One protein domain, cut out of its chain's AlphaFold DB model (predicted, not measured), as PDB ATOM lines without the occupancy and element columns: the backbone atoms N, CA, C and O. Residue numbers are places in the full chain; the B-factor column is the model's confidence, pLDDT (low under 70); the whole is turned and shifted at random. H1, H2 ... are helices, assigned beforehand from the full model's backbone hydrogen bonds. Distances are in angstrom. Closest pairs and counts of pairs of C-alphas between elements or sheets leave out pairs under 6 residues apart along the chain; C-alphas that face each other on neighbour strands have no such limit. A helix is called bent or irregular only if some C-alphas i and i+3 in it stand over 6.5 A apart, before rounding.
ATOM      1  N   VAL A 194     -11.308  29.841   7.711       95.69
ATOM      2  CA  VAL A 194     -12.649  29.328   7.995       95.69
ATOM      3  C   VAL A 194     -12.547  27.853   8.342       95.69
ATOM      4  O   VAL A 194     -11.650  27.163   7.866       95.69
ATOM      5  N   GLY A 195     -13.435  27.356   9.192       96.25
ATOM      6  CA  GLY A 195     -13.330  25.997   9.700       96.25
ATOM      7  C   GLY A 195     -14.662  25.435  10.158       96.25
ATOM      8  O   GLY A 195     -15.704  26.082  10.055       96.25
ATOM      9  N   CYS A 196     -14.583  24.215  10.660       96.88
ATOM     10  CA  CYS A 196     -15.679  23.406  11.144       96.88
ATOM     11  C   CYS A 196     -15.462  23.061  12.612       96.88
ATOM     12  O   CYS A 196     -14.359  22.705  13.028       96.88
ATOM     13  N   GLU A 197     -16.544  23.014  13.374       96.00
ATOM     14  CA  GLU A 197     -16.532  22.293  14.639       96.00
ATOM     15  C   GLU A 197     -16.453  20.778  14.377       96.00
ATOM     16  O   GLU A 197     -17.105  20.216  13.489       96.00
ATOM     17  N   GLN A 198     -15.684  20.047  15.183       94.62
ATOM     18  CA  GLN A 198     -15.575  18.595  14.989       94.62
ATOM     19  C   GLN A 198     -16.940  17.895  15.122       94.62
ATOM     20  O   GLN A 198     -17.239  16.932  14.417       94.62
ATOM     21  N   THR A 199     -17.793  18.379  16.026       96.31
ATOM     22  CA  THR A 199     -19.116  17.790  16.253       96.31
ATOM     23  C   THR A 199     -20.108  18.078  15.134       96.31
ATOM     24  O   THR A 199     -21.022  17.280  14.945       96.31
ATOM     25  N   GLU A 200     -19.960  19.196  14.413       95.88
ATOM     26  CA  GLU A 200     -20.892  19.547  13.333       95.88
ATOM     27  C   GLU A 200     -20.566  18.812  12.027       95.88
ATOM     28  O   GLU A 200     -21.481  18.437  11.307       95.88
ATOM     29  N   SER A 201     -19.286  18.529  11.759       94.75
ATOM     30  CA  SER A 201     -18.835  17.836  10.540       94.75
ATOM     31  C   SER A 201     -18.998  16.308  10.585       94.75
ATOM     32  O   SER A 201     -19.010  15.648   9.544       94.75
ATOM     33  N   ALA A 202     -19.164  15.721  11.776       95.19
ATOM     34  CA  ALA A 202     -19.244  14.269  11.964       95.19
ATOM     35  C   ALA A 202     -20.385  13.558  11.188       95.19
ATOM     36  O   ALA A 202     -20.134  12.471  10.652       95.19
ATOM     37  N   PRO A 203     -21.616  14.106  11.087       96.31
ATOM     38  CA  PRO A 203     -22.673  13.507  10.271       96.31
ATOM     39  C   PRO A 203     -22.314  13.457   8.782       96.31
ATOM     40  O   PRO A 203     -22.431  12.395   8.172       96.31
ATOM     41  N   LEU A 204     -21.791  14.558   8.225       95.06
ATOM     42  CA  LEU A 204     -21.375  14.613   6.822       95.06
ATOM     43  C   LEU A 204     -20.266  13.599   6.535       95.06
ATOM     44  O   LEU A 204     -20.358  12.843   5.576       95.06
ATOM     45  N   LEU A 205     -19.255  13.528   7.402       93.56
ATOM     46  CA  LEU A 205     -18.185  12.530   7.320       93.56
ATOM     47  C   LEU A 205     -18.704  11.097   7.263       93.56
ATOM     48  O   LEU A 205     -18.205  10.281   6.490       93.56
ATOM     49  N   THR A 206     -19.693  10.794   8.102       95.69
ATOM     50  CA  THR A 206     -20.306   9.468   8.146       95.69
ATOM     51  C   THR A 206     -21.003   9.168   6.823       95.69
ATOM     52  O   THR A 206     -20.766   8.109   6.248       95.69
ATOM     53  N   CYS A 207     -21.792  10.114   6.308       97.38
ATOM     54  CA  CYS A 207     -22.485   9.957   5.034       97.38
ATOM     55  C   CYS A 207     -21.504   9.793   3.861       97.38
ATOM     56  O   CYS A 207     -21.586   8.826   3.107       97.38
ATOM     57  N   VAL A 208     -20.516  10.683   3.743       95.56
ATOM     58  CA  VAL A 208     -19.515  10.639   2.669       95.56
ATOM     59  C   VAL A 208     -18.693   9.348   2.735       95.56
ATOM     60  O   VAL A 208     -18.427   8.738   1.703       95.56
ATOM     61  N   GLY A 209     -18.335   8.875   3.931       93.31
ATOM     62  CA  GLY A 209     -17.660   7.588   4.100       93.31
ATOM     63  C   GLY A 209     -18.526   6.377   3.731       93.31
ATOM     64  O   GLY A 209     -17.994   5.361   3.295       93.31
ATOM     65  N   GLU A 210     -19.849   6.464   3.886       96.19
ATOM     66  CA  GLU A 210     -20.776   5.386   3.520       96.19
ATOM     67  C   GLU A 210     -21.058   5.345   2.011       96.19
ATOM     68  O   GLU A 210     -21.107   4.259   1.430       96.19
ATOM     69  N   PHE A 211     -21.214   6.507   1.371       96.94
ATOM     70  CA  PHE A 211     -21.699   6.596  -0.011       96.94
ATOM     71  C   PHE A 211     -20.642   7.004  -1.044       96.94
ATOM     72  O   PHE A 211     -20.821   6.710  -2.223       96.94
ATOM     73  N   CYS A 212     -19.543   7.637  -0.626       95.38
ATOM     74  CA  CYS A 212     -18.573   8.274  -1.526       95.38
ATOM     75  C   CYS A 212     -17.109   7.868  -1.273       95.38
ATOM     76  O   CYS A 212     -16.208   8.482  -1.836       95.38
ATOM     77  N   ALA A 213     -16.839   6.846  -0.451       91.56
ATOM     78  CA  ALA A 213     -15.468   6.468  -0.077       91.56
ATOM     79  C   ALA A 213     -14.573   6.044  -1.256       91.56
ATOM     80  O   ALA A 213     -13.365   6.261  -1.205       91.56
ATOM     81  N   ASP A 214     -15.163   5.463  -2.303       91.00
ATOM     82  CA  ASP A 214     -14.448   4.981  -3.493       91.00
ATOM     83  C   ASP A 214     -14.516   5.974  -4.674       91.00
ATOM     84  O   ASP A 214     -14.152   5.629  -5.799       91.00
ATOM     85  N   VAL A 215     -15.012   7.196  -4.444       90.69
ATOM     86  CA  VAL A 215     -15.093   8.244  -5.471       90.69
ATOM     87  C   VAL A 215     -13.784   9.029  -5.501       90.69
ATOM     88  O   VAL A 215     -13.226   9.370  -4.456       90.69
ATOM     89  N   SER A 216     -13.277   9.315  -6.703       90.62
ATOM     90  CA  SER A 216     -12.064  10.118  -6.866       90.62
ATOM     91  C   SER A 216     -12.263  11.535  -6.299       90.62
ATOM     92  O   SER A 216     -13.376  12.068  -6.347       90.62
ATOM     93  N   PRO A 217     -11.202  12.195  -5.794       90.19
ATOM     94  CA  PRO A 217     -11.298  13.564  -5.280       90.19
ATOM     95  C   PRO A 217     -11.918  14.574  -6.257       90.19
ATOM     96  O   PRO A 217     -12.570  15.520  -5.824       90.19
ATOM     97  N   GLU A 218     -11.744  14.365  -7.566       86.88
ATOM     98  CA  GLU A 218     -12.302  15.237  -8.606       86.88
ATOM     99  C   GLU A 218     -13.831  15.170  -8.703       86.88
ATOM    100  O   GLU A 218     -14.443  16.169  -9.060       86.88
ATOM    101  N   ASN A 219     -14.435  14.033  -8.345       87.69
ATOM    102  CA  ASN A 219     -15.874  13.775  -8.490       87.69
ATOM    103  C   ASN A 219     -16.593  13.677  -7.129       87.69
ATOM    104  O   ASN A 219     -17.756  13.279  -7.028       87.69
ATOM    105  N   LEU A 220     -15.878  13.981  -6.045       91.06
ATOM    106  CA  LEU A 220     -16.365  13.827  -4.679       91.06
ATOM    107  C   LEU A 220     -17.526  14.779  -4.358       91.06
ATOM    108  O   LEU A 220     -18.458  14.383  -3.658       91.06
ATOM    109  N   SER A 221     -17.466  16.017  -4.851       90.25
ATOM    110  CA  SER A 221     -18.504  17.040  -4.665       90.25
ATOM    111  C   SER A 221     -19.847  16.581  -5.228       90.25
ATOM    112  O   SER A 221     -20.837  16.593  -4.499       90.25
ATOM    113  N   ASP A 222     -19.858  16.074  -6.461       89.25
ATOM    114  CA  ASP A 222     -21.049  15.524  -7.112       89.25
ATOM    115  C   ASP A 222     -21.652  14.375  -6.296       89.25
ATOM    116  O   ASP A 222     -22.858  14.338  -6.042       89.25
ATOM    117  N   CYS A 223     -20.814  13.455  -5.805       92.69
ATOM    118  CA  CYS A 223     -21.285  12.364  -4.954       92.69
ATOM    119  C   CYS A 223     -21.875  12.870  -3.630       92.69
ATOM    120  O   CYS A 223     -22.946  12.411  -3.217       92.69
ATOM    121  N   ALA A 224     -21.196  13.811  -2.968       93.25
ATOM    122  CA  ALA A 224     -21.629  14.365  -1.692       93.25
ATOM    123  C   ALA A 224     -22.932  15.165  -1.834       93.25
ATOM    124  O   ALA A 224     -23.832  14.997  -1.018       93.25
ATOM    125  N   LEU A 225     -23.086  15.971  -2.885       90.19
ATOM    126  CA  LEU A 225     -24.329  16.696  -3.153       90.19
ATOM    127  C   LEU A 225     -25.473  15.755  -3.550       90.19
ATOM    128  O   LEU A 225     -26.618  16.013  -3.205       90.19
ATOM    129  N   ALA A 226     -25.190  14.639  -4.222       91.88
ATOM    130  CA  ALA A 226     -26.229  13.677  -4.585       91.88
ATOM    131  C   ALA A 226     -26.707  12.810  -3.405       91.88
ATOM    132  O   ALA A 226     -27.875  12.423  -3.366       91.88
ATOM    133  N   ASN A 227     -25.819  12.470  -2.462       96.06
ATOM    134  CA  ASN A 227     -26.105  11.475  -1.415       96.06
ATOM    135  C   ASN A 227     -26.117  12.038   0.013       96.06
ATOM    136  O   ASN A 227     -26.702  11.410   0.889       96.06
ATOM    137  N   CYS A 228     -25.484  13.190   0.241       96.25
ATOM    138  CA  CYS A 228     -25.204  13.764   1.562       96.25
ATOM    139  C   CYS A 228     -25.559  15.260   1.651       96.25
ATOM    140  O   CYS A 228     -24.973  16.004   2.446       96.25
ATOM    141  N   GLN A 229     -26.485  15.727   0.804       94.12
ATOM    142  CA  GLN A 229     -26.872  17.139   0.741       94.12
ATOM    143  C   GLN A 229     -27.447  17.636   2.066       94.12
ATOM    144  O   GLN A 229     -27.106  18.733   2.503       94.12
ATOM    145  N   ASP A 230     -28.297  16.837   2.711       95.38
ATOM    146  CA  ASP A 230     -28.950  17.216   3.965       95.38
ATOM    147  C   ASP A 230     -27.911  17.439   5.075       95.38
ATOM    148  O   ASP A 230     -27.978  18.433   5.800       95.38
ATOM    149  N   GLU A 231     -26.912  16.558   5.184       96.44
ATOM    150  CA  GLU A 231     -25.807  16.707   6.128       96.44
ATOM    151  C   GLU A 231     -24.934  17.918   5.798       96.44
ATOM    152  O   GLU A 231     -24.518  18.625   6.714       96.44
ATOM    153  N   PHE A 232     -24.667  18.174   4.513       94.25
ATOM    154  CA  PHE A 232     -23.885  19.331   4.080       94.25
ATOM    155  C   PHE A 232     -24.603  20.655   4.386       94.25
ATOM    156  O   PHE A 232     -24.013  21.558   4.977       94.25
ATOM    157  N   LEU A 233     -25.894  20.763   4.058       93.12
ATOM    158  CA  LEU A 233     -26.698  21.964   4.312       93.12
ATOM    159  C   LEU A 233     -26.960  22.204   5.807       93.12
ATOM    160  O   LEU A 233     -27.267  23.329   6.201       93.12
ATOM    161  N   ALA A 234     -26.826  21.175   6.648       94.69
ATOM    162  CA  ALA A 234     -26.923  21.300   8.101       94.69
ATOM    163  C   ALA A 234     -25.669  21.910   8.757       94.69
ATOM    164  O   ALA A 234     -25.725  22.283   9.933       94.69
ATOM    165  N   LEU A 235     -24.549  22.003   8.033       94.69
ATOM    166  CA  LEU A 235     -23.316  22.598   8.540       94.69
ATOM    167  C   LEU A 235     -23.455  24.104   8.753       94.69
ATOM    168  O   LEU A 235     -24.213  24.781   8.054       94.69
ATOM    169  N   SER A 236     -22.652  24.646   9.670       94.69
ATOM    170  CA  SER A 236     -22.483  26.090   9.765       94.69
ATOM    171  C   SER A 236     -21.901  26.664   8.474       94.69
ATOM    172  O   SER A 236     -21.147  26.018   7.745       94.69
ATOM    173  N   THR A 237     -22.226  27.919   8.207       93.00
ATOM    174  CA  THR A 237     -21.724  28.649   7.050       93.00
ATOM    175  C   THR A 237     -20.185  28.650   6.922       93.00
ATOM    176  O   THR A 237     -19.704  28.306   5.841       93.00
ATOM    177  N   PRO A 238     -19.387  28.953   7.972       94.44
ATOM    178  CA  PRO A 238     -17.925  28.861   7.882       94.44
ATOM    179  C   PRO A 238     -17.429  27.453   7.534       94.44
ATOM    180  O   PRO A 238     -16.448  27.304   6.806       94.44
ATOM    181  N   CYS A 239     -18.132  26.418   7.999       95.56
ATOM    182  CA  CYS A 239     -17.790  25.038   7.693       95.56
ATOM    183  C   CYS A 239     -18.112  24.673   6.236       95.56
ATOM    184  O   CYS A 239     -17.256  24.113   5.552       95.56
ATOM    185  N   GLN A 240     -19.287  25.064   5.721       94.31
ATOM    186  CA  GLN A 240     -19.626  24.916   4.295       94.31
ATOM    187  C   GLN A 240     -18.590  25.624   3.411       94.31
ATOM    188  O   GLN A 240     -18.119  25.044   2.434       94.31
ATOM    189  N   GLN A 241     -18.187  26.843   3.788       93.62
ATOM    190  CA  GLN A 241     -17.154  27.604   3.086       93.62
ATOM    191  C   GLN A 241     -15.812  26.869   3.097       93.62
ATOM    192  O   GLN A 241     -15.220  26.694   2.038       93.62
ATOM    193  N   CYS A 242     -15.352  26.392   4.258       95.44
ATOM    194  CA  CYS A 242     -14.089  25.660   4.350       95.44
ATOM    195  C   CYS A 242     -14.072  24.402   3.475       95.44
ATOM    196  O   CYS A 242     -13.090  24.132   2.782       95.44
ATOM    197  N   ILE A 243     -15.162  23.632   3.486       94.19
ATOM    198  CA  ILE A 243     -15.279  22.427   2.659       94.19
ATOM    199  C   ILE A 243     -15.276  22.806   1.175       94.19
ATOM    200  O   ILE A 243     -14.518  22.222   0.402       94.19
ATOM    201  N   GLY A 244     -16.059  23.818   0.788       91.81
ATOM    202  CA  GLY A 244     -16.146  24.300  -0.592       91.81
ATOM    203  C   GLY A 244     -14.817  24.817  -1.153       91.81
ATOM    204  O   GLY A 244     -14.509  24.595  -2.320       91.81
ATOM    205  N   THR A 245     -13.976  25.454  -0.333       92.75
ATOM    206  CA  THR A 245     -12.670  25.979  -0.775       92.75
ATOM    207  C   THR A 245     -11.573  24.919  -0.850       92.75
ATOM    208  O   THR A 245     -10.502  25.182  -1.402       92.75
ATOM    209  N   ASN A 246     -11.831  23.720  -0.321       92.25
ATOM    210  CA  ASN A 246     -10.913  22.582  -0.324       92.25
ATOM    211  C   ASN A 246     -11.367  21.446  -1.256       92.25
ATOM    212  O   ASN A 246     -10.797  20.354  -1.198       92.25
ATOM    213  N   LEU A 247     -12.357  21.683  -2.124       91.44
ATOM    214  CA  LEU A 247     -12.757  20.718  -3.150       91.44
ATOM    215  C   LEU A 247     -11.566  20.281  -4.020       91.44
ATOM    216  O   LEU A 247     -10.591  21.010  -4.202       91.44
ATOM    217  N   GLY A 248     -11.635  19.044  -4.518       88.44
ATOM    218  CA  GLY A 248     -10.571  18.418  -5.313       88.44
ATOM    219  C   GLY A 248      -9.516  17.688  -4.481       88.44
ATOM    220  O   GLY A 248      -8.624  17.053  -5.042       88.44
ATOM    221  N   LYS A 249      -9.627  17.732  -3.149       90.88
ATOM    222  CA  LYS A 249      -8.801  16.965  -2.209       90.88
ATOM    223  C   LYS A 249      -9.515  15.699  -1.716       90.88
ATOM    224  O   LYS A 249     -10.744  15.632  -1.754       90.88
ATOM    225  N   PRO A 250      -8.781  14.694  -1.202       90.19
ATOM    226  CA  PRO A 250      -9.395  13.573  -0.498       90.19
ATOM    227  C   PRO A 250     -10.246  14.044   0.691       90.19
ATOM    228  O   PRO A 250      -9.830  14.931   1.435       90.19
ATOM    229  N   VAL A 251     -11.395  13.397   0.927       89.62
ATOM    230  CA  VAL A 251     -12.336  13.721   2.026       89.62
ATOM    231  C   VAL A 251     -11.626  13.905   3.366       89.62
ATOM    232  O   VAL A 251     -11.902  14.851   4.100       89.62
ATOM    233  N   SER A 252     -10.708  12.990   3.690       88.88
ATOM    234  CA  SER A 252      -9.973  13.014   4.952       88.88
ATOM    235  C   SER A 252      -9.131  14.277   5.103       88.88
ATOM    236  O   SER A 252      -9.105  14.844   6.188       88.88
ATOM    237  N   GLU A 253      -8.501  14.744   4.023       92.44
ATOM    238  CA  GLU A 253      -7.677  15.955   4.030       92.44
ATOM    239  C   GLU A 253      -8.538  17.220   4.120       92.44
ATOM    240  O   GLU A 253      -8.201  18.137   4.869       92.44
ATOM    241  N   ILE A 254      -9.666  17.267   3.393       92.81
ATOM    242  CA  ILE A 254     -10.633  18.377   3.477       92.81
ATOM    243  C   ILE A 254     -11.053  18.572   4.930       92.81
ATOM    244  O   ILE A 254     -10.986  19.670   5.478       92.81
ATOM    245  N   ILE A 255     -11.455  17.479   5.567       90.62
ATOM    246  CA  ILE A 255     -11.991  17.520   6.917       90.62
ATOM    247  C   ILE A 255     -10.896  17.821   7.928       90.62
ATOM    248  O   ILE A 255     -11.117  18.673   8.780       90.62
ATOM    249  N   GLU A 256      -9.733  17.172   7.835       94.00
ATOM    250  CA  GLU A 256      -8.587  17.458   8.705       94.00
ATOM    251  C   GLU A 256      -8.209  18.940   8.648       94.00
ATOM    252  O   GLU A 256      -8.043  19.571   9.691       94.00
ATOM    253  N   THR A 257      -8.172  19.516   7.443       95.25
ATOM    254  CA  THR A 257      -7.935  20.949   7.244       95.25
ATOM    255  C   THR A 257      -9.005  21.776   7.956       95.25
ATOM    256  O   THR A 257      -8.683  22.675   8.731       95.25
ATOM    257  N   CYS A 258     -10.282  21.454   7.740       96.44
ATOM    258  CA  CYS A 258     -11.382  22.262   8.249       96.44
ATOM    259  C   CYS A 258     -11.619  22.152   9.756       96.44
ATOM    260  O   CYS A 258     -12.077  23.125  10.341       96.44
ATOM    261  N   ILE A 259     -11.302  21.026  10.401       96.62
ATOM    262  CA  ILE A 259     -11.429  20.881  11.865       96.62
ATOM    263  C   ILE A 259     -10.155  21.275  12.623       96.62
ATOM    264  O   ILE A 259     -10.133  21.211  13.854       96.62
ATOM    265  N   SER A 260      -9.074  21.612  11.912       96.38
ATOM    266  CA  SER A 260      -7.829  22.059  12.534       96.38
ATOM    267  C   SER A 260      -8.006  23.411  13.234       96.38
ATOM    268  O   SER A 260      -8.888  24.194  12.883       96.38
ATOM    269  N   GLU A 261      -7.139  23.713  14.206       92.81
ATOM    270  CA  GLU A 261      -7.154  25.016  14.895       92.81
ATOM    271  C   GLU A 261      -6.926  26.194  13.929       92.81
ATOM    272  O   GLU A 261      -7.436  27.289  14.168       92.81
ATOM    273  N   ASP A 262      -6.192  25.959  12.838       94.00
ATOM    274  CA  ASP A 262      -5.872  26.967  11.825       94.00
ATOM    275  C   ASP A 262      -6.956  27.096  10.741       94.00
ATOM    276  O   ASP A 262      -6.972  28.092  10.016       94.00
ATOM    277  N   GLY A 263      -7.860  26.118  10.623       94.88
ATOM    278  CA  GLY A 263      -8.872  26.045   9.569       94.88
ATOM    279  C   GLY A 263      -8.301  25.946   8.146       94.88
ATOM    280  O   GLY A 263      -7.106  25.759   7.909       94.88
ATOM    281  N   GLY A 264      -9.189  26.080   7.162       93.50
ATOM    282  CA  GLY A 264      -8.865  26.184   5.742       93.50
ATOM    283  C   GLY A 264      -8.853  27.627   5.238       93.50
ATOM    284  O   GLY A 264      -9.318  28.552   5.904       93.50
ATOM    285  N   ALA A 265      -8.327  27.826   4.029       93.25
ATOM    286  CA  ALA A 265      -8.393  29.118   3.352       93.25
ATOM    287  C   ALA A 265      -9.852  29.515   3.063       93.25
ATOM    288  O   ALA A 265     -10.660  28.680   2.658       93.25
ATOM    289  N   ALA A 266     -10.174  30.801   3.221       93.62
ATOM    290  CA  ALA A 266     -11.504  31.344   2.922       93.62
ATOM    291  C   ALA A 266     -11.833  31.404   1.419       93.62
ATOM    292  O   ALA A 266     -13.002  31.557   1.053       93.62
TER     293      ALA A 266
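This is residues 194 to 266 of the 471 residues of a protein of Bradymonadaceae bacterium (UniProt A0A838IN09). Helices H1 and H5 lie side by side and run opposite ways, and H2, H3 and H4 follow one another in an arc over this pair. H2 crosses the last part of H1, the short H3 packs on H1, and H4 folds back into a hairpin with H5. The printed part has 73 residues with five named helices, H1 to H5 in order, and no named strand; its class is all helix. It is compact and rounded, with a radius of gyration of the C-alphas of 10.8 A and spans of 28 by 21 by 14 A.

H1, residues 198 to 211, is the hub, touching three helices. With residues 207 to 211 alone it touches H2, residues 217 to 227, about perpendicular at 85 degrees; the closest C-alphas, of Val 208 and Ala 224, are 6.1 A apart. With residues 203 to 207 alone it touches H3, residues 229 to 233; the closest C-alphas, of Leu 204 and Glu 231, are 5.0 A apart. H1 touches H5, residues 251 to 259, at a shallow tilt of 7 degrees, opposite ways; the closest C-alphas, of Gln 198 and Ile 259, are 5.7 A apart. H4, residues 237 to 245, and H5 form a helical hairpin at a steep tilt of 42 degrees; the closest C-alphas, of Cys 242 and Cys 258, are 5.8 A apart. The helix packing is only just mostly crossed, with 1 of 3 touching pairs that have a tilt at a shallow one. H2 and H4 are apart, as are H3 and H5. In H3, H4 and H5 every O i to N i+4 pair is within hydrogen-bond range; in H1 8 of 10 are, in H2 5 of 7.

H1 begins at C-alpha 198 (-15.575, 18.595, 14.989) and is 20.2 A long; it is irregular, with C-alphas 200 and 203 7.0 A apart. H2 is 15.4 A long and irregular, with C-alphas 218 and 221 7.6 A apart. H3 measures 6.0 A and H4 12.3 A. H5, 12.2 A, ends at C-alpha 259 (-11.429, 20.881, 11.865).

The farthest C-alphas, of Ala 226 and Glu 261, are 29.5 A apart; those of Val 194 and Ala 266, first and last printed, are 5.6 A apart. The printed part has no cut, and the four links between helices are tight. Mean pLDDT of the printed part is 93.5, and no printed residue is under 70.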